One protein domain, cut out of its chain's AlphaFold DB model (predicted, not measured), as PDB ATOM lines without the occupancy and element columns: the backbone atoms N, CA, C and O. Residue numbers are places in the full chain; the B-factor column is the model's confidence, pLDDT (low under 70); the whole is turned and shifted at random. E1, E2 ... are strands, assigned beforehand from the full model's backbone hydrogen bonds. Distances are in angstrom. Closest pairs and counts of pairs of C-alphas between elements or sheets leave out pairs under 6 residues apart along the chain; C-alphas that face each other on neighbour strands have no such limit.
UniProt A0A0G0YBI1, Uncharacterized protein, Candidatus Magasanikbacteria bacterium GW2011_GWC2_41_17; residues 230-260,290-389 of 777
ATOM      1  N   SER A 230      25.062 -28.285  22.938       97.56
ATOM      2  CA  SER A 230      24.932 -29.701  23.270       97.56
ATOM      3  C   SER A 230      25.601 -30.579  22.216       97.56
ATOM      4  O   SER A 230      25.743 -30.203  21.054       97.56
ATOM      5  N   LYS A 231      26.025 -31.784  22.608       97.44
ATOM      6  CA  LYS A 231      26.527 -32.797  21.672       97.44
ATOM      7  C   LYS A 231      25.414 -33.208  20.703       97.44
ATOM      8  O   LYS A 231      24.311 -33.539  21.136       97.44
ATOM      9  N   ASN A 232      25.711 -33.273  19.406       97.50
ATOM     10  CA  ASN A 232      24.756 -33.760  18.414       97.50
ATOM     11  C   ASN A 232      24.612 -35.290  18.517       97.50
ATOM     12  O   ASN A 232      25.481 -36.038  18.065       97.50
ATOM     13  N   SER A 233      23.508 -35.763  19.093       95.25
ATOM     14  CA  SER A 233      23.246 -37.193  19.316       95.25
ATOM     15  C   SER A 233      22.995 -37.990  18.033       95.25
ATOM     16  O   SER A 233      23.157 -39.209  18.045       95.25
ATOM     17  N   SER A 234      22.660 -37.326  16.917       95.31
ATOM     18  CA  SER A 234      22.523 -37.989  15.610       95.31
ATOM     19  C   SER A 234      23.866 -38.474  15.053       95.31
ATOM     20  O   SER A 234      23.905 -39.412  14.256       95.31
ATOM     21  N   PHE A 235      24.981 -37.892  15.510       95.31
ATOM     22  CA  PHE A 235      26.323 -38.379  15.219       95.31
ATOM     23  C   PHE A 235      26.821 -39.240  16.389       95.31
ATOM     24  O   PHE A 235      27.234 -38.733  17.434       95.31
ATOM     25  N   GLY A 236      26.738 -40.562  16.218       94.50
ATOM     26  CA  GLY A 236      27.112 -41.540  17.241       94.50
ATOM     27  C   GLY A 236      28.625 -41.682  17.456       94.50
ATOM     28  O   GLY A 236      29.424 -41.451  16.542       94.50
ATOM     29  N   ASN A 237      28.991 -42.122  18.664       94.75
ATOM     30  CA  ASN A 237      30.359 -42.491  19.048       94.75
ATOM     31  C   ASN A 237      30.946 -43.566  18.116       94.75
ATOM     32  O   ASN A 237      30.216 -44.415  17.603       94.75
ATOM     33  N   LYS A 238      32.267 -43.533  17.928       92.81
ATOM     34  CA  LYS A 238      33.023 -44.468  17.085       92.81
ATOM     35  C   LYS A 238      33.807 -45.465  17.934       92.81
ATOM     36  O   LYS A 238      34.140 -45.177  19.082       92.81
ATOM     37  N   ILE A 239      34.044 -46.648  17.372       89.81
ATOM     38  CA  ILE A 239      34.692 -47.809  18.009       89.81
ATOM     39  C   ILE A 239      35.519 -48.578  16.967       89.81
ATOM     40  O   ILE A 239      35.457 -48.250  15.787       89.81
ATOM     41  N   SER A 240      36.245 -49.624  17.363       85.62
ATOM     42  CA  SER A 240      37.092 -50.403  16.444       85.62
ATOM     43  C   SER A 240      36.342 -51.044  15.272       85.62
ATOM     44  O   SER A 240      36.872 -51.097  14.170       85.62
ATOM     45  N   THR A 241      35.096 -51.483  15.470       83.75
ATOM     46  CA  THR A 241      34.260 -52.084  14.411       83.75
ATOM     47  C   THR A 241      33.501 -51.060  13.560       83.75
ATOM     48  O   THR A 241      32.864 -51.424  12.574       83.75
ATOM     49  N   ASN A 242      33.542 -49.782  13.943       86.88
ATOM     50  CA  ASN A 242      32.951 -48.662  13.212       86.88
ATOM     51  C   ASN A 242      33.795 -47.403  13.480       86.88
ATOM     52  O   ASN A 242      33.410 -46.568  14.317       86.88
ATOM     53  N   PRO A 243      34.986 -47.323  12.868       90.81
ATOM     54  CA  PRO A 243      35.954 -46.284  13.171       90.81
ATOM     55  C   PRO A 243      35.521 -44.927  12.616       90.81
ATOM     56  O   PRO A 243      34.672 -44.817  11.735       90.81
ATOM     57  N   THR A 244      36.108 -43.862  13.153       92.88
ATOM     58  CA  THR A 244      35.952 -42.496  12.638       92.88
ATOM     59  C   THR A 244      36.506 -42.377  11.223       92.88
ATOM     60  O   THR A 244      35.912 -41.702  10.390       92.88
ATOM     61  N   GLY A 245      37.630 -43.043  10.971       91.81
ATOM     62  CA  GLY A 245      38.335 -43.108   9.700       91.81
ATOM     63  C   GLY A 245      39.643 -43.877   9.877       91.81
ATOM     64  O   GLY A 245      39.925 -44.397  10.964       91.81
ATOM     65  N   THR A 246      40.443 -43.944   8.822       90.94
ATOM     66  CA  THR A 246      41.782 -44.540   8.853       90.94
ATOM     67  C   THR A 246      42.865 -43.469   8.948       90.94
ATOM     68  O   THR A 246      42.608 -42.279   8.742       90.94
ATOM     69  N   VAL A 247      44.088 -43.880   9.289       90.75
ATOM     70  CA  VAL A 247      45.270 -43.010   9.176       90.75
ATOM     71  C   VAL A 247      45.341 -42.382   7.782       90.75
ATOM     72  O   VAL A 247      44.950 -43.011   6.804       90.75
ATOM     73  N   ASN A 248      45.828 -41.145   7.686       92.38
ATOM     74  CA  ASN A 248      45.892 -40.365   6.438       92.38
ATOM     75  C   ASN A 248      44.527 -40.033   5.792       92.38
ATOM     76  O   ASN A 248      44.492 -39.467   4.698       92.38
ATOM     77  N   GLY A 249      43.402 -40.356   6.442       91.94
ATOM     78  CA  GLY A 249      42.068 -40.060   5.923       91.94
ATOM     79  C   GLY A 249      41.804 -38.557   5.816       91.94
ATOM     80  O   GLY A 249      42.021 -37.816   6.769       91.94
ATOM     81  N   ALA A 250      41.306 -38.090   4.672       93.25
ATOM     82  CA  ALA A 250      41.055 -36.668   4.424       93.25
ATOM     83  C   ALA A 250      39.582 -36.287   4.648       93.25
ATOM     84  O   ALA A 250      38.672 -37.027   4.275       93.25
ATOM     85  N   GLY A 251      39.334 -35.101   5.207       93.38
ATOM     86  CA  GLY A 251      37.995 -34.523   5.344       93.38
ATOM     87  C   GLY A 251      37.047 -35.321   6.243       93.38
ATOM     88  O   GLY A 251      35.838 -35.328   6.010       93.38
ATOM     89  N   VAL A 252      37.576 -35.986   7.266       94.69
ATOM     90  CA  VAL A 252      36.828 -36.861   8.166       94.69
ATOM     91  C   VAL A 252      36.103 -36.051   9.239       94.69
ATOM     92  O   VAL A 252      36.684 -35.185   9.892       94.69
ATOM     93  N   LYS A 253      34.814 -36.340   9.457       96.00
ATOM     94  CA  LYS A 253      34.039 -35.758  10.562       96.00
ATOM     95  C   LYS A 253      34.457 -36.407  11.883       96.00
ATOM     96  O   LYS A 253      34.167 -37.579  12.113       96.00
ATOM     97  N   ILE A 254      35.094 -35.634  12.756       95.12
ATOM     98  CA  ILE A 254      35.631 -36.099  14.044       95.12
ATOM     99  C   ILE A 254      34.738 -35.730  15.237       95.12
ATOM    100  O   ILE A 254      34.811 -36.382  16.274       95.12
ATOM    101  N   GLY A 255      33.824 -34.767  15.076       96.12
ATOM    102  CA  GLY A 255      32.843 -34.393  16.098       96.12
ATOM    103  C   GLY A 255      31.652 -33.622  15.524       96.12
ATOM    104  O   GLY A 255      31.685 -33.177  14.380       96.12
ATOM    105  N   SER A 256      30.580 -33.478  16.303       98.19
ATOM    106  CA  SER A 256      29.394 -32.697  15.933       98.19
ATOM    107  C   SER A 256      28.646 -32.205  17.176       98.19
ATOM    108  O   SER A 256      28.379 -32.986  18.101       98.19
ATOM    109  N   PHE A 257      28.285 -30.923  17.191       98.38
ATOM    110  CA  PHE A 257      27.539 -30.258  18.262       98.38
ATOM    111  C   PHE A 257      26.435 -29.357  17.702       98.38
ATOM    112  O   PHE A 257      26.405 -29.038  16.516       98.38
ATOM    113  N   VAL A 258      25.495 -28.976  18.561       98.31
ATOM    114  CA  VAL A 258      24.355 -28.118  18.230       98.31
ATOM    115  C   VAL A 258      24.418 -26.875  19.098       98.31
ATOM    116  O   VAL A 258      24.455 -26.981  20.322       98.31
ATOM    117  N   VAL A 259      24.417 -25.704  18.464       98.06
ATOM    118  CA  VAL A 259      24.271 -24.409  19.129       98.06
ATOM    119  C   VAL A 259      22.800 -24.008  19.060       98.06
ATOM    120  O   VAL A 259      22.236 -23.883  17.977       98.06
ATOM    121  N   ASN A 260      22.166 -23.838  20.214       96.44
ATOM    122  CA  ASN A 260      20.741 -23.550  20.339       96.44
ATOM    123  C   ASN A 260      20.541 -22.075  20.681       96.44
ATOM    124  O   ASN A 260      21.049 -21.607  21.706       96.44
ATOM    125  N   SER A 290      46.671 -31.999  17.736       85.62
ATOM    126  CA  SER A 290      47.980 -31.863  17.077       85.62
ATOM    127  C   SER A 290      48.621 -33.204  16.688       85.62
ATOM    128  O   SER A 290      49.345 -33.271  15.690       85.62
ATOM    129  N   LEU A 291      48.356 -34.264  17.458       86.56
ATOM    130  CA  LEU A 291      48.915 -35.598  17.248       86.56
ATOM    131  C   LEU A 291      48.161 -36.360  16.154       86.56
ATOM    132  O   LEU A 291      48.779 -37.028  15.330       86.56
ATOM    133  N   TYR A 292      46.834 -36.245  16.142       89.88
ATOM    134  CA  TYR A 292      45.974 -37.065  15.287       89.88
ATOM    135  C   TYR A 292      45.414 -36.328  14.074       89.88
ATOM    136  O   TYR A 292      45.035 -36.985  13.111       89.88
ATOM    137  N   LEU A 293      45.340 -34.997  14.103       92.56
ATOM    138  CA  LEU A 293      44.574 -34.198  13.151       92.56
ATOM    139  C   LEU A 293      45.414 -33.079  12.517       92.56
ATOM    140  O   LEU A 293      46.344 -32.529  13.109       92.56
ATOM    141  N   GLN A 294      45.040 -32.706  11.301       94.06
ATOM    142  CA  GLN A 294      45.480 -31.504  10.595       94.06
ATOM    143  C   GLN A 294      44.311 -30.935   9.786       94.06
ATOM    144  O   GLN A 294      43.289 -31.596   9.617       94.06
ATOM    145  N   ASN A 295      44.444 -29.702   9.293       95.38
ATOM    146  CA  ASN A 295      43.404 -29.033   8.500       95.38
ATOM    147  C   ASN A 295      42.012 -29.066   9.167       95.38
ATOM    148  O   ASN A 295      40.994 -29.314   8.517       95.38
ATOM    149  N   LEU A 296      41.977 -28.822  10.480       95.06
ATOM    150  CA  LEU A 296      40.753 -28.805  11.271       95.06
ATOM    151  C   LEU A 296      39.859 -27.644  10.813       95.06
ATOM    152  O   LEU A 296      40.316 -26.509  10.668       95.06
ATOM    153  N   LYS A 297      38.579 -27.920  10.589       96.25
ATOM    154  CA  LYS A 297      37.582 -26.952  10.132       96.25
ATOM    155  C   LYS A 297      36.239 -27.193  10.807       96.25
ATOM    156  O   LYS A 297      35.887 -28.322  11.151       96.25
ATOM    157  N   LEU A 298      35.475 -26.118  10.939       97.50
ATOM    158  CA  LEU A 298      34.082 -26.164  11.352       97.50
ATOM    159  C   LEU A 298      33.192 -26.083  10.111       97.50
ATOM    160  O   LEU A 298      33.451 -25.288   9.209       97.50
ATOM    161  N   MET A 299      32.154 -26.910  10.053       97.69
ATOM    162  CA  MET A 299      31.236 -26.998   8.918       97.69
ATOM    163  C   MET A 299      29.789 -26.906   9.399       97.69
ATOM    164  O   MET A 299      29.411 -27.545  10.375       97.69
ATOM    165  N   HIS A 300      28.958 -26.169   8.673       96.25
ATOM    166  CA  HIS A 300      27.504 -26.216   8.778       96.25
ATOM    167  C   HIS A 300      26.939 -26.691   7.436       96.25
ATOM    168  O   HIS A 300      26.925 -25.948   6.450       96.25
ATOM    169  N   GLY A 301      26.535 -27.961   7.367       94.62
ATOM    170  CA  GLY A 301      26.227 -28.604   6.089       94.62
ATOM    171  C   GLY A 301      27.449 -28.577   5.162       94.62
ATOM    172  O   GLY A 301      28.502 -29.111   5.502       94.62
ATOM    173  N   ALA A 302      27.321 -27.936   3.999       93.62
ATOM    174  CA  ALA A 302      28.427 -27.749   3.054       93.62
ATOM    175  C   ALA A 302      29.235 -26.454   3.285       93.62
ATOM    176  O   ALA A 302      30.275 -26.263   2.658       93.62
ATOM    177  N   THR A 303      28.775 -25.562   4.166       95.25
ATOM    178  CA  THR A 303      29.390 -24.250   4.399       95.25
ATOM    179  C   THR A 303      30.484 -24.355   5.454       95.25
ATOM    180  O   THR A 303      30.223 -24.801   6.568       95.25
ATOM    181  N   GLN A 304      31.700 -23.917   5.134       96.19
ATOM    182  CA  GLN A 304      32.777 -23.811   6.118       96.19
ATOM    183  C   GLN A 304      32.601 -22.561   6.990       96.19
ATOM    184  O   GLN A 304      32.284 -21.485   6.483       96.19
ATOM    185  N   LEU A 305      32.845 -22.702   8.291       96.31
ATOM    186  CA  LEU A 305      32.807 -21.624   9.273       96.31
ATOM    187  C   LEU A 305      34.240 -21.252   9.676       96.31
ATOM    188  O   LEU A 305      34.968 -22.064  10.247       96.31
ATOM    189  N   GLY A 306      34.638 -20.015   9.380       94.50
ATOM    190  CA  GLY A 306      35.982 -19.513   9.664       94.50
ATOM    191  C   GLY A 306      37.084 -20.116   8.783       94.50
ATOM    192  O   GLY A 306      36.835 -20.786   7.776       94.50
ATOM    193  N   ALA A 307      38.334 -19.822   9.144       94.06
ATOM    194  CA  ALA A 307      39.513 -20.320   8.439       94.06
ATOM    195  C   ALA A 307      39.841 -21.774   8.820       94.06
ATOM    196  O   ALA A 307      39.532 -22.224   9.921       94.06
ATOM    197  N   VAL A 308      40.510 -22.493   7.917       95.06
ATOM    198  CA  VAL A 308      41.054 -23.826   8.213       95.06
ATOM    199  C   VAL A 308      42.220 -23.683   9.187       95.06
ATOM    200  O   VAL A 308      43.158 -22.927   8.931       95.06
ATOM    201  N   LEU A 309      42.196 -24.450  10.272       93.62
ATOM    202  CA  LEU A 309      43.322 -24.581  11.183       93.62
ATOM    203  C   LEU A 309      44.253 -25.688  10.675       93.62
ATOM    204  O   LEU A 309      44.075 -26.868  10.977       93.62
ATOM    205  N   SER A 310      45.244 -25.304   9.866       91.50
ATOM    206  CA  SER A 310      46.125 -26.250   9.165       91.50
ATOM    207  C   SER A 310      46.909 -27.167  10.101       91.50
ATOM    208  O   SER A 310      47.000 -28.364   9.844       91.50
ATOM    209  N   ASN A 311      47.442 -26.636  11.201       84.62
ATOM    210  CA  ASN A 311      48.173 -27.424  12.185       84.62
ATOM    211  C   ASN A 311      47.737 -27.009  13.596       84.62
ATOM    212  O   ASN A 311      48.244 -26.003  14.100       84.62
ATOM    213  N   PRO A 312      46.798 -27.745  14.222       85.31
ATOM    214  CA  PRO A 312      46.453 -27.535  15.623       85.31
ATOM    215  C   PRO A 312      47.735 -27.581  16.459       85.31
ATOM    216  O   PRO A 312      48.508 -28.537  16.363       85.31
ATOM    217  N   ALA A 313      48.022 -26.514  17.201       72.81
ATOM    218  CA  ALA A 313      49.244 -26.438  17.989       72.81
ATOM    219  C   ALA A 313      49.202 -27.457  19.141       72.81
ATOM    220  O   ALA A 313      48.133 -27.726  19.686       72.81
ATOM    221  N   SER A 314      50.362 -27.957  19.573       62.34
ATOM    222  CA  SER A 314      50.540 -28.529  20.914       62.34
ATOM    223  C   SER A 314      51.606 -27.753  21.675       62.34
ATOM    224  O   SER A 314      52.774 -27.728  21.294       62.34
ATOM    225  N   GLY A 315      51.218 -27.146  22.795       54.50
ATOM    226  CA  GLY A 315      52.131 -27.029  23.921       54.50
ATOM    227  C   GLY A 315      52.366 -28.438  24.454       54.50
ATOM    228  O   GLY A 315      51.413 -29.207  24.588       54.50
ATOM    229  N   ALA A 316      53.619 -28.817  24.701       50.97
ATOM    230  CA  ALA A 316      53.939 -30.119  25.274       50.97
ATOM    231  C   ALA A 316      53.075 -30.370  26.532       50.97
ATOM    232  O   ALA A 316      53.215 -29.672  27.531       50.97
ATOM    233  N   SER A 317      52.161 -31.342  26.448       54.38
ATOM    234  CA  SER A 317      51.312 -31.839  27.546       54.38
ATOM    235  C   SER A 317      50.227 -30.905  28.124       54.38
ATOM    236  O   SER A 317      49.714 -31.216  29.196       54.38
ATOM    237  N   ALA A 318      49.816 -29.824  27.446       62.34
ATOM    238  CA  ALA A 318      48.715 -28.963  27.911       62.34
ATOM    239  C   ALA A 318      47.479 -29.027  26.995       62.34
ATOM    240  O   ALA A 318      47.610 -29.057  25.773       62.34
ATOM    241  N   VAL A 319      46.283 -29.010  27.595       73.88
ATOM    242  CA  VAL A 319      45.006 -28.801  26.890       73.88
ATOM    243  C   VAL A 319      45.030 -27.436  26.210       73.88
ATOM    244  O   VAL A 319      45.320 -26.435  26.868       73.88
ATOM    245  N   GLN A 320      44.727 -27.384  24.913       83.62
ATOM    246  CA  GLN A 320      44.687 -26.134  24.158       83.62
ATOM    247  C   GLN A 320      43.320 -25.888  23.537       83.62
ATOM    248  O   GLN A 320      42.687 -26.804  23.012       83.62
ATOM    249  N   SER A 321      42.899 -24.626  23.589       88.69
ATOM    250  CA  SER A 321      41.729 -24.127  22.877       88.69
ATOM    251  C   SER A 321      42.130 -23.636  21.487       88.69
ATOM    252  O   SER A 321      43.136 -22.948  21.308       88.69
ATOM    253  N   HIS A 322      41.323 -24.002  20.499       91.31
ATOM    254  CA  HIS A 322      41.490 -23.714  19.084       91.31
ATOM    255  C   HIS A 322      40.312 -22.857  18.621       91.31
ATOM    256  O   HIS A 322      39.201 -23.355  18.423       91.31
ATOM    257  N   THR A 323      40.545 -21.553  18.467       93.69
ATOM    258  CA  THR A 323      39.503 -20.572  18.131       93.69
ATOM    259  C   THR A 323      39.382 -20.342  16.625       93.69
ATOM    260  O   THR A 323      40.355 -20.044  15.933       93.69
ATOM    261  N   PHE A 324      38.149 -20.385  16.131       96.31
ATOM    262  CA  PHE A 324      37.753 -20.075  14.766       96.31
ATOM    263  C   PHE A 324      37.052 -18.717  14.734       96.31
ATOM    264  O   PHE A 324      35.969 -18.552  15.296       96.31
ATOM    265  N   ASN A 325      37.661 -17.747  14.049       96.69
ATOM    266  CA  ASN A 325      37.042 -16.447  13.787       96.69
ATOM    267  C   ASN A 325      36.034 -16.576  12.641       96.69
ATOM    268  O   ASN A 325      36.396 -16.996  11.540       96.69
ATOM    269  N   ILE A 326      34.781 -16.211  12.894       96.75
ATOM    270  CA  ILE A 326      33.666 -16.370  11.961       96.75
ATOM    271  C   ILE A 326      33.412 -15.035  11.252       96.75
ATOM    272  O   ILE A 326      33.022 -14.048  11.875       96.75
ATOM    273  N   SER A 327      33.665 -14.993   9.941       92.75
ATOM    274  CA  SER A 327      33.440 -13.817   9.097       92.75
ATOM    275  C   SER A 327      32.887 -14.234   7.725       92.75
ATOM    276  O   SER A 327      33.538 -15.034   7.048       92.75
ATOM    277  N   PRO A 328      31.716 -13.717   7.298       92.25
ATOM    278  CA  PRO A 328      30.798 -12.864   8.067       92.25
ATOM    279  C   PRO A 328      30.231 -13.589   9.301       92.25
ATOM    280  O   PRO A 328      30.213 -14.818   9.337       92.25
ATOM    281  N   VAL A 329      29.787 -12.831  10.311       94.81
ATOM    282  CA  VAL A 329      29.149 -13.402  11.513       94.81
ATOM    283  C   VAL A 329      27.920 -14.229  11.126       94.81
ATOM    284  O   VAL A 329      27.209 -13.887  10.178       94.81
ATOM    285  N   ILE A 330      27.658 -15.315  11.852       96.31
ATOM    286  CA  ILE A 330      26.453 -16.132  11.638       96.31
ATOM    287  C   ILE A 330      25.336 -15.655  12.570       96.31
ATOM    288  O   ILE A 330      25.586 -15.374  13.739       96.31
ATOM    289  N   THR A 331      24.102 -15.569  12.070       96.31
ATOM    290  CA  THR A 331      22.918 -15.306  12.905       96.31
ATOM    291  C   THR A 331      22.238 -16.629  13.244       96.31
ATOM    292  O   THR A 331      21.764 -17.309  12.338       96.31
ATOM    293  N   ILE A 332      22.145 -16.958  14.530       96.12
ATOM    294  CA  ILE A 332      21.311 -18.051  15.047       96.12
ATOM    295  C   ILE A 332      20.023 -17.425  15.566       96.12
ATOM    296  O   ILE A 332      20.070 -16.589  16.471       96.12
ATOM    297  N   LYS A 333      18.873 -17.785  14.994       93.62
ATOM    298  CA  LYS A 333      17.596 -17.191  15.398       93.62
ATOM    299  C   LYS A 333      17.150 -17.671  16.770       93.62
ATOM    300  O   LYS A 333      17.531 -18.752  17.226       93.62
ATOM    301  N   ALA A 334      16.275 -16.898  17.403       89.19
ATOM    302  CA  ALA A 334      15.639 -17.329  18.643       89.19
ATOM    303  C   ALA A 334      14.935 -18.695  18.467       89.19
ATOM    304  O   ALA A 334      14.104 -18.867  17.572       89.19
ATOM    305  N   GLY A 335      15.279 -19.674  19.309       89.19
ATOM    306  CA  GLY A 335      14.773 -21.051  19.241       89.19
ATOM    307  C   GLY A 335      15.336 -21.923  18.106       89.19
ATOM    308  O   GLY A 335      14.906 -23.069  17.963       89.19
ATOM    309  N   GLU A 336      16.271 -21.422  17.292       96.12
ATOM    310  CA  GLU A 336      16.898 -22.190  16.210       96.12
ATOM    311  C   GLU A 336      17.943 -23.178  16.744       96.12
ATOM    312  O   GLU A 336      18.664 -22.894  17.700       96.12
ATOM    313  N   GLN A 337      18.053 -24.335  16.088       96.88
ATOM    314  CA  GLN A 337      19.131 -25.299  16.302       96.88
ATOM    315  C   GLN A 337      20.134 -25.205  15.152       96.88
ATOM    316  O   GLN A 337      19.810 -25.548  14.014       96.88
ATOM    317  N   TYR A 338      21.357 -24.780  15.452       97.69
ATOM    318  CA  TYR A 338      22.429 -24.624  14.478       97.69
ATOM    319  C   TYR A 338      23.476 -25.730  14.660       97.69
ATOM    320  O   TYR A 338      24.265 -25.717  15.604       97.69
ATOM    321  N   VAL A 339      23.462 -26.725  13.770       98.19
ATOM    322  CA  VAL A 339      24.385 -27.873  13.831       98.19
ATOM    323  C   VAL A 339      25.744 -27.487  13.255       98.19
ATOM    324  O   VAL A 339      25.817 -26.993  12.130       98.19
ATOM    325  N   VAL A 340      26.810 -27.760  14.006       98.31
ATOM    326  CA  VAL A 340      28.199 -27.555  13.591       98.31
ATOM    327  C   VAL A 340      28.950 -28.879  13.675       98.31
ATOM    328  O   VAL A 340      29.014 -29.528  14.719       98.31
ATOM    329  N   ASP A 341      29.531 -29.277  12.553       98.38
ATOM    330  CA  ASP A 341      30.397 -30.435  12.430       98.38
ATOM    331  C   ASP A 341      31.861 -30.010  12.518       98.38
ATOM    332  O   ASP A 341      32.285 -29.040  11.890       98.38
ATOM    333  N   VAL A 342      32.648 -30.779  13.260       97.44
ATOM    334  CA  VAL A 342      34.099 -30.644  13.309       97.44
ATOM    335  C   VAL A 342      34.695 -31.661  12.344       97.44
ATOM    336  O   VAL A 342      34.468 -32.866  12.482       97.44
ATOM    337  N   VAL A 343      35.431 -31.177  11.349       97.38
ATOM    338  CA  VAL A 343      36.011 -31.986  10.272       97.38
ATOM    339  C   VAL A 343      37.517 -31.755  10.224       97.38
ATOM    340  O   VAL A 343      37.965 -30.630  10.412       97.38
ATOM    341  N   ALA A 344      38.305 -32.794   9.973       96.31
ATOM    342  CA  ALA A 344      39.759 -32.706   9.871       96.31
ATOM    343  C   ALA A 344      40.321 -33.781   8.941       96.31
ATOM    344  O   ALA A 344      39.653 -34.771   8.649       96.31
ATOM    345  N   ASP A 345      41.570 -33.610   8.532       95.56
ATOM    346  CA  ASP A 345      42.362 -34.701   7.978       95.56
ATOM    347  C   ASP A 345      43.062 -35.433   9.130       95.56
ATOM    348  O   ASP A 345      43.584 -34.810  10.057       95.56
ATOM    349  N   ILE A 346      43.072 -36.757   9.076       93.62
ATOM    350  CA  ILE A 346      43.720 -37.637  10.040       93.62
ATOM    351  C   ILE A 346      45.194 -37.801   9.642       93.62
ATOM    352  O   ILE A 346      45.509 -38.053   8.482       93.62
ATOM    353  N   LYS A 347      46.107 -37.676  10.606       91.88
ATOM    354  CA  LYS A 347      47.551 -37.916  10.435       91.88
ATOM    355  C   LYS A 347      47.871 -39.419  10.370       91.88
ATOM    356  O   LYS A 347      46.991 -40.274  10.401       91.88
ATOM    357  N   SER A 348      49.151 -39.774  10.328       89.75
ATOM    358  CA  SER A 348      49.617 -41.169  10.303       89.75
ATOM    359  C   SER A 348      49.486 -41.919  11.644       89.75
ATOM    360  O   SER A 348      49.986 -43.034  11.776       89.75
ATOM    361  N   ASN A 349      48.870 -41.313  12.663       87.19
ATOM    362  CA  ASN A 349      48.750 -41.865  14.011       87.19
ATOM    363  C   ASN A 349      47.384 -42.541  14.194       87.19
ATOM    364  O   ASN A 349      46.350 -41.891  14.051       87.19
ATOM    365  N   SER A 350      47.372 -43.830  14.543       87.50
ATOM    366  CA  SER A 350      46.146 -44.570  14.869       87.50
ATOM    367  C   SER A 350      45.792 -44.485  16.354       87.50
ATOM    368  O   SER A 350      46.644 -44.220  17.204       87.50
ATOM    369  N   GLN A 351      44.516 -44.711  16.674       86.56
ATOM    370  CA  GLN A 351      43.984 -44.655  18.033       86.56
ATOM    371  C   GLN A 351      43.688 -46.079  18.515       86.56
ATOM    372  O   GLN A 351      42.890 -46.786  17.910       86.56
ATOM    373  N   THR A 352      44.302 -46.507  19.616       79.75
ATOM    374  CA  THR A 352      44.142 -47.881  20.132       79.75
ATOM    375  C   THR A 352      42.897 -48.065  21.004       79.75
ATOM    376  O   THR A 352      42.428 -49.191  21.160       79.75
ATOM    377  N   ALA A 353      42.321 -46.983  21.536       85.88
ATOM    378  CA  ALA A 353      41.089 -47.002  22.322       85.88
ATOM    379  C   ALA A 353      40.161 -45.843  21.942       85.88
ATOM    380  O   ALA A 353      40.613 -44.737  21.656       85.88
ATOM    381  N   ALA A 354      38.850 -46.090  21.965       90.56
ATOM    382  CA  ALA A 354      37.867 -45.086  21.584       90.56
ATOM    383  C   ALA A 354      37.761 -43.958  22.627       90.56
ATOM    384  O   ALA A 354      37.331 -44.193  23.756       90.56
ATOM    385  N   SER A 355      38.101 -42.730  22.239       90.06
ATOM    386  CA  SER A 355      38.071 -41.529  23.091       90.06
ATOM    387  C   SER A 355      37.889 -40.282  22.224       90.06
ATOM    388  O   SER A 355      38.348 -40.304  21.085       90.06
ATOM    389  N   PRO A 356      37.241 -39.201  22.695       90.94
ATOM    390  CA  PRO A 356      37.223 -37.938  21.958       90.94
ATOM    391  C   PRO A 356      38.646 -37.376  21.796       90.94
ATOM    392  O   PRO A 356      39.479 -37.535  22.690       90.94
ATOM    393  N   ILE A 357      38.903 -36.727  20.655       90.00
ATOM    394  CA  ILE A 357      40.143 -35.972  20.379       90.00
ATOM    395  C   ILE A 357      39.938 -34.468  20.618       90.00
ATOM    396  O   ILE A 357      40.858 -33.772  21.036       90.00
ATOM    397  N   VAL A 358      38.722 -33.966  20.374       91.69
ATOM    398  CA  VAL A 358      38.334 -32.573  20.634       91.69
ATOM    399  C   VAL A 358      36.977 -32.517  21.322       91.69
ATOM    400  O   VAL A 358      36.089 -33.326  21.035       91.69
ATOM    401  N   ASN A 359      36.806 -31.519  22.177       93.69
ATOM    402  CA  ASN A 359      35.544 -31.127  22.780       93.69
ATOM    403  C   ASN A 359      35.137 -29.733  22.293       93.69
ATOM    404  O   ASN A 359      35.951 -28.977  21.767       93.69
ATOM    405  N   PHE A 360      33.866 -29.386  22.460       96.00
ATOM    406  CA  PHE A 360      33.459 -27.988  22.350       96.00
ATOM    407  C   PHE A 360      33.953 -27.228  23.587       96.00
ATOM    408  O   PHE A 360      33.920 -27.801  24.674       96.00
ATOM    409  N   ASP A 361      34.363 -25.972  23.411       95.06
ATOM    410  CA  ASP A 361      34.850 -25.083  24.478       95.06
ATOM    411  C   ASP A 361      33.906 -23.890  24.662       95.06
ATOM    412  O   ASP A 361      33.191 -23.758  25.660       95.06
ATOM    413  N   SER A 362      33.835 -23.030  23.642       96.75
ATOM    414  CA  SER A 362      33.076 -21.790  23.742       96.75
ATOM    415  C   SER A 362      32.549 -21.271  22.408       96.75
ATOM    416  O   SER A 362      33.013 -21.613  21.320       96.75
ATOM    417  N   VAL A 363      31.539 -20.414  22.500       97.44
ATOM    418  CA  VAL A 363      31.001 -19.611  21.407       97.44
ATOM    419  C   VAL A 363      30.901 -18.169  21.884       97.44
ATOM    420  O   VAL A 363      30.303 -17.887  22.924       97.44
ATOM    421  N   THR A 364      31.494 -17.249  21.125       96.88
ATOM    422  CA  THR A 364      31.394 -15.809  21.376       96.88
ATOM    423  C   THR A 364      30.300 -15.231  20.498       96.88
ATOM    424  O   THR A 364      30.360 -15.346  19.271       96.88
ATOM    425  N   ALA A 365      29.304 -14.610  21.127       95.25
ATOM    426  CA  ALA A 365      28.153 -14.060  20.430       95.25
ATOM    427  C   ALA A 365      27.593 -12.811  21.111       95.25
ATOM    428  O   ALA A 365      27.754 -12.615  22.319       95.25
ATOM    429  N   SER A 366      26.873 -12.004  20.341       91.25
ATOM    430  CA  SER A 366      26.081 -10.875  20.831       91.25
ATOM    431  C   SER A 366      24.634 -10.974  20.361       91.25
ATOM    432  O   SER A 366      24.372 -11.465  19.268       91.25
ATOM    433  N   GLY A 367      23.683 -10.487  21.155       88.12
ATOM    434  CA  GLY A 367      22.305 -10.298  20.710       88.12
ATOM    435  C   GLY A 367      22.256  -9.366  19.501       88.12
ATOM    436  O   GLY A 367      22.894  -8.312  19.500       88.12
ATOM    437  N   LYS A 368      21.525  -9.755  18.457       87.00
ATOM    438  CA  LYS A 368      21.482  -9.039  17.179       87.00
ATOM    439  C   LYS A 368      20.849  -7.655  17.294       87.00
ATOM    440  O   LYS A 368      21.276  -6.730  16.612       87.00
ATOM    441  N   LEU A 369      19.809  -7.515  18.118       81.56
ATOM    442  CA  LEU A 369      19.147  -6.230  18.326       81.56
ATOM    443  C   LEU A 369      19.826  -5.443  19.445       81.56
ATOM    444  O   LEU A 369      19.916  -4.220  19.364       81.56
ATOM    445  N   THR A 370      20.285  -6.131  20.490       78.69
ATOM    446  CA  THR A 370      20.737  -5.470  21.724       78.69
ATOM    447  C   THR A 370      22.236  -5.208  21.799       78.69
ATOM    448  O   THR A 370      22.662  -4.373  22.594       78.69
ATOM    449  N   GLY A 371      23.051  -5.947  21.043       79.00
ATOM    450  CA  GLY A 371      24.510  -5.958  21.181       79.00
ATOM    451  C   GLY A 371      25.013  -6.527  22.517       79.00
ATOM    452  O   GLY A 371      26.212  -6.482  22.786       79.00
ATOM    453  N   THR A 372      24.127  -7.054  23.372       81.12
ATOM    454  CA  THR A 372      24.504  -7.627  24.674       81.12
ATOM    455  C   THR A 372      25.153  -8.999  24.505       81.12
ATOM    456  O   THR A 372      24.890  -9.691  23.528       81.12
ATOM    457  N   ALA A 373      26.023  -9.406  25.434       83.88
ATOM    458  CA  ALA A 373      26.711 -10.693  25.340       83.88
ATOM    459  C   ALA A 373      25.721 -11.872  25.391       83.88
ATOM    460  O   ALA A 373      24.950 -11.994  26.340       83.88
ATOM    461  N   ALA A 374      25.797 -12.753  24.390       90.44
ATOM    462  CA  ALA A 374      25.012 -13.985  24.261       90.44
ATOM    463  C   ALA A 374      25.899 -15.249  24.267       90.44
ATOM    464  O   ALA A 374      25.440 -16.343  23.939       90.44
ATOM    465  N   SER A 375      27.183 -15.085  24.600       92.88
ATOM    466  CA  SER A 375      28.209 -16.128  24.593       92.88
ATOM    467  C   SER A 375      27.896 -17.302  25.528       92.88
ATOM    468  O   SER A 375      27.218 -17.152  26.544       92.88
ATOM    469  N   TYR A 376      28.470 -18.462  25.216       95.44
ATOM    470  CA  TYR A 376      28.432 -19.668  26.046       95.44
ATOM    471  C   TYR A 376      29.844 -20.260  26.131       95.44
ATOM    472  O   TYR A 376      30.519 -20.353  25.110       95.44
ATOM    473  N   SER A 377      30.308 -20.623  27.328       94.75
ATOM    474  CA  SER A 377      31.719 -20.966  27.588       94.75
ATOM    475  C   SER A 377      31.877 -22.135  28.566       94.75
ATOM    476  O   SER A 377      32.647 -22.053  29.524       94.75
ATOM    477  N   THR A 378      31.077 -23.181  28.379       94.06
ATOM    478  CA  THR A 378      31.189 -24.423  29.148       94.06
ATOM    479  C   THR A 378      31.552 -25.556  28.204       94.06
ATOM    480  O   THR A 378      30.844 -25.779  27.220       94.06
ATOM    481  N   ASP A 379      32.596 -26.307  28.551       93.31
ATOM    482  CA  ASP A 379      33.031 -27.450  27.757       93.31
ATOM    483  C   ASP A 379      31.922 -28.494  27.593       93.31
ATOM    484  O   ASP A 379      31.244 -28.885  28.552       93.31
ATOM    485  N   VAL A 380      31.776 -29.007  26.371       95.25
ATOM    486  CA  VAL A 380      30.861 -30.110  26.062       95.25
ATOM    487  C   VAL A 380      31.643 -31.246  25.424       95.25
ATOM    488  O   VAL A 380      32.191 -31.108  24.326       95.25
ATOM    489  N   THR A 381      31.648 -32.405  26.091       93.94
ATOM    490  CA  THR A 381      32.268 -33.619  25.559       93.94
ATOM    491  C   THR A 381      31.583 -34.056  24.269       93.94
ATOM    492  O   THR A 381      30.374 -34.303  24.254       93.94
ATOM    493  N   LEU A 382      32.353 -34.188  23.187       95.06
ATOM    494  CA  LEU A 382      31.831 -34.588  21.878       95.06
ATOM    495  C   LEU A 382      31.856 -36.116  21.703       95.06
ATOM    496  O   LEU A 382      31.692 -36.881  22.657       95.06
ATOM    497  N   GLN A 383      31.896 -36.594  20.462       95.75
ATOM    498  CA  GLN A 383      31.874 -38.013  20.122       95.75
ATOM    499  C   GLN A 383      33.214 -38.681  20.425       95.75
ATOM    500  O   GLN A 383      34.268 -38.110  20.161       95.75
ATOM    501  N   ASN A 384      33.173 -39.924  20.919       94.19
ATOM    502  CA  ASN A 384      34.376 -40.754  20.930       94.19
ATOM    503  C   ASN A 384      34.816 -40.979  19.485       94.19
ATOM    504  O   ASN A 384      33.981 -41.325  18.642       94.19
ATOM    505  N   THR A 385      36.109 -40.825  19.227       93.31
ATOM    506  CA  THR A 385      36.722 -41.190  17.956       93.31
ATOM    507  C   THR A 385      37.456 -42.518  18.084       93.31
ATOM    508  O   THR A 385      37.797 -42.939  19.189       93.31
ATOM    509  N   TYR A 386      37.679 -43.178  16.953       92.12
ATOM    510  CA  TYR A 386      38.608 -44.297  16.825       92.12
ATOM    511  C   TYR A 386      39.254 -44.217  15.439       92.12
ATOM    512  O   TYR A 386      38.539 -44.168  14.440       92.12
ATOM    513  N   ILE A 387      40.582 -44.191  15.368       91.38
ATOM    514  CA  ILE A 387      41.335 -44.110  14.111       91.38
ATOM    515  C   ILE A 387      41.966 -45.469  13.838       91.38
ATOM    516  O   ILE A 387      42.873 -45.884  14.559       91.38
ATOM    517  N   ALA A 388      41.501 -46.144  12.791       88.88
ATOM    518  CA  ALA A 388      42.034 -47.440  12.395       88.88
ATOM    519  C   ALA A 388      43.377 -47.294  11.659       88.88
ATOM    520  O   ALA A 388      43.582 -46.369  10.873       88.88
ATOM    521  N   THR A 389      44.299 -48.233  11.892       86.06
ATOM    522  CA  THR A 389      45.601 -48.276  11.198       86.06
ATOM    523  C   THR A 389      45.452 -48.602   9.709       86.06
ATOM    524  O   THR A 389      46.225 -48.115   8.894       86.06
TER     525      THR A 389
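Overview. This is residues 230 to 260 and 290 to 389 of the 777 residues of an uncharacterized protein of Candidatus Magasanikbacteria bacterium GW2011_GWC2_41_17 (UniProt A0A0G0YBI1). A strongly twisted four-strand sheet forms a wall, with E6 slanting over one face and residues 373 to 380 folding back beside E6. E4 bends sharply, passing beside the sheet's edge strand E3 and then toward the ends of E1 and E5. The 131 printed residues hold strands E1 to E6 in that chain order and no named helix; the sheet's order is E1, E5, E2, E3, antiparallel. The class is all strand, though named elements hold 56 residues. The whole is compact, with a radius of gyration of the C-alphas of 15.3 A, yet elongated, spanning 50 by 31 by 26 A.

Along the chain. In the sheet, E1 is residues 252 to 260, 24.2 A, from C-alpha 252 at (36.828, -36.861, 8.166). E5 is residues 337 to 346, 28.2 A; E2 is 293 to 300, 19.3 A; E3 is 303 to 309, 15.5 A. E4 is residues 321 to 332, 22.7 A. E6 is residues 358 to 367, 27.4 A, ending at C-alpha 367 at (22.305, -10.298, 20.710).

Arrangement. E1 and E5 are antiparallel at 160 degrees, with N 257 and O 340 2.9 A apart, within hydrogen-bond range. E5 and E2 are antiparallel at 158 degrees; N 341 and O 299 are 2.8 A apart. E2 and E3 form a hairpin; N 305 and O 298 are 2.8 A apart. E4 bends by 97 degrees at residue 328. The closest C-alphas of E3 and E4 are Gly 306 and Ile 326, 4.5 A. Those of E1 and E6 are Gly 255 and Val 358, 7.4 A. E3 and E6 are apart.

Size, cuts and confidence. The C-alphas of Thr 370 and Thr 389 are the farthest apart, 50.6 A. Residues 261 to 289 are not printed; C-alphas 260 and 290 are 28.7 A apart across the cut. The links E3 to E4 and E5 to E6 are long. Mean pLDDT of the printed part is 91.0; residues 314 to 318 are under 70.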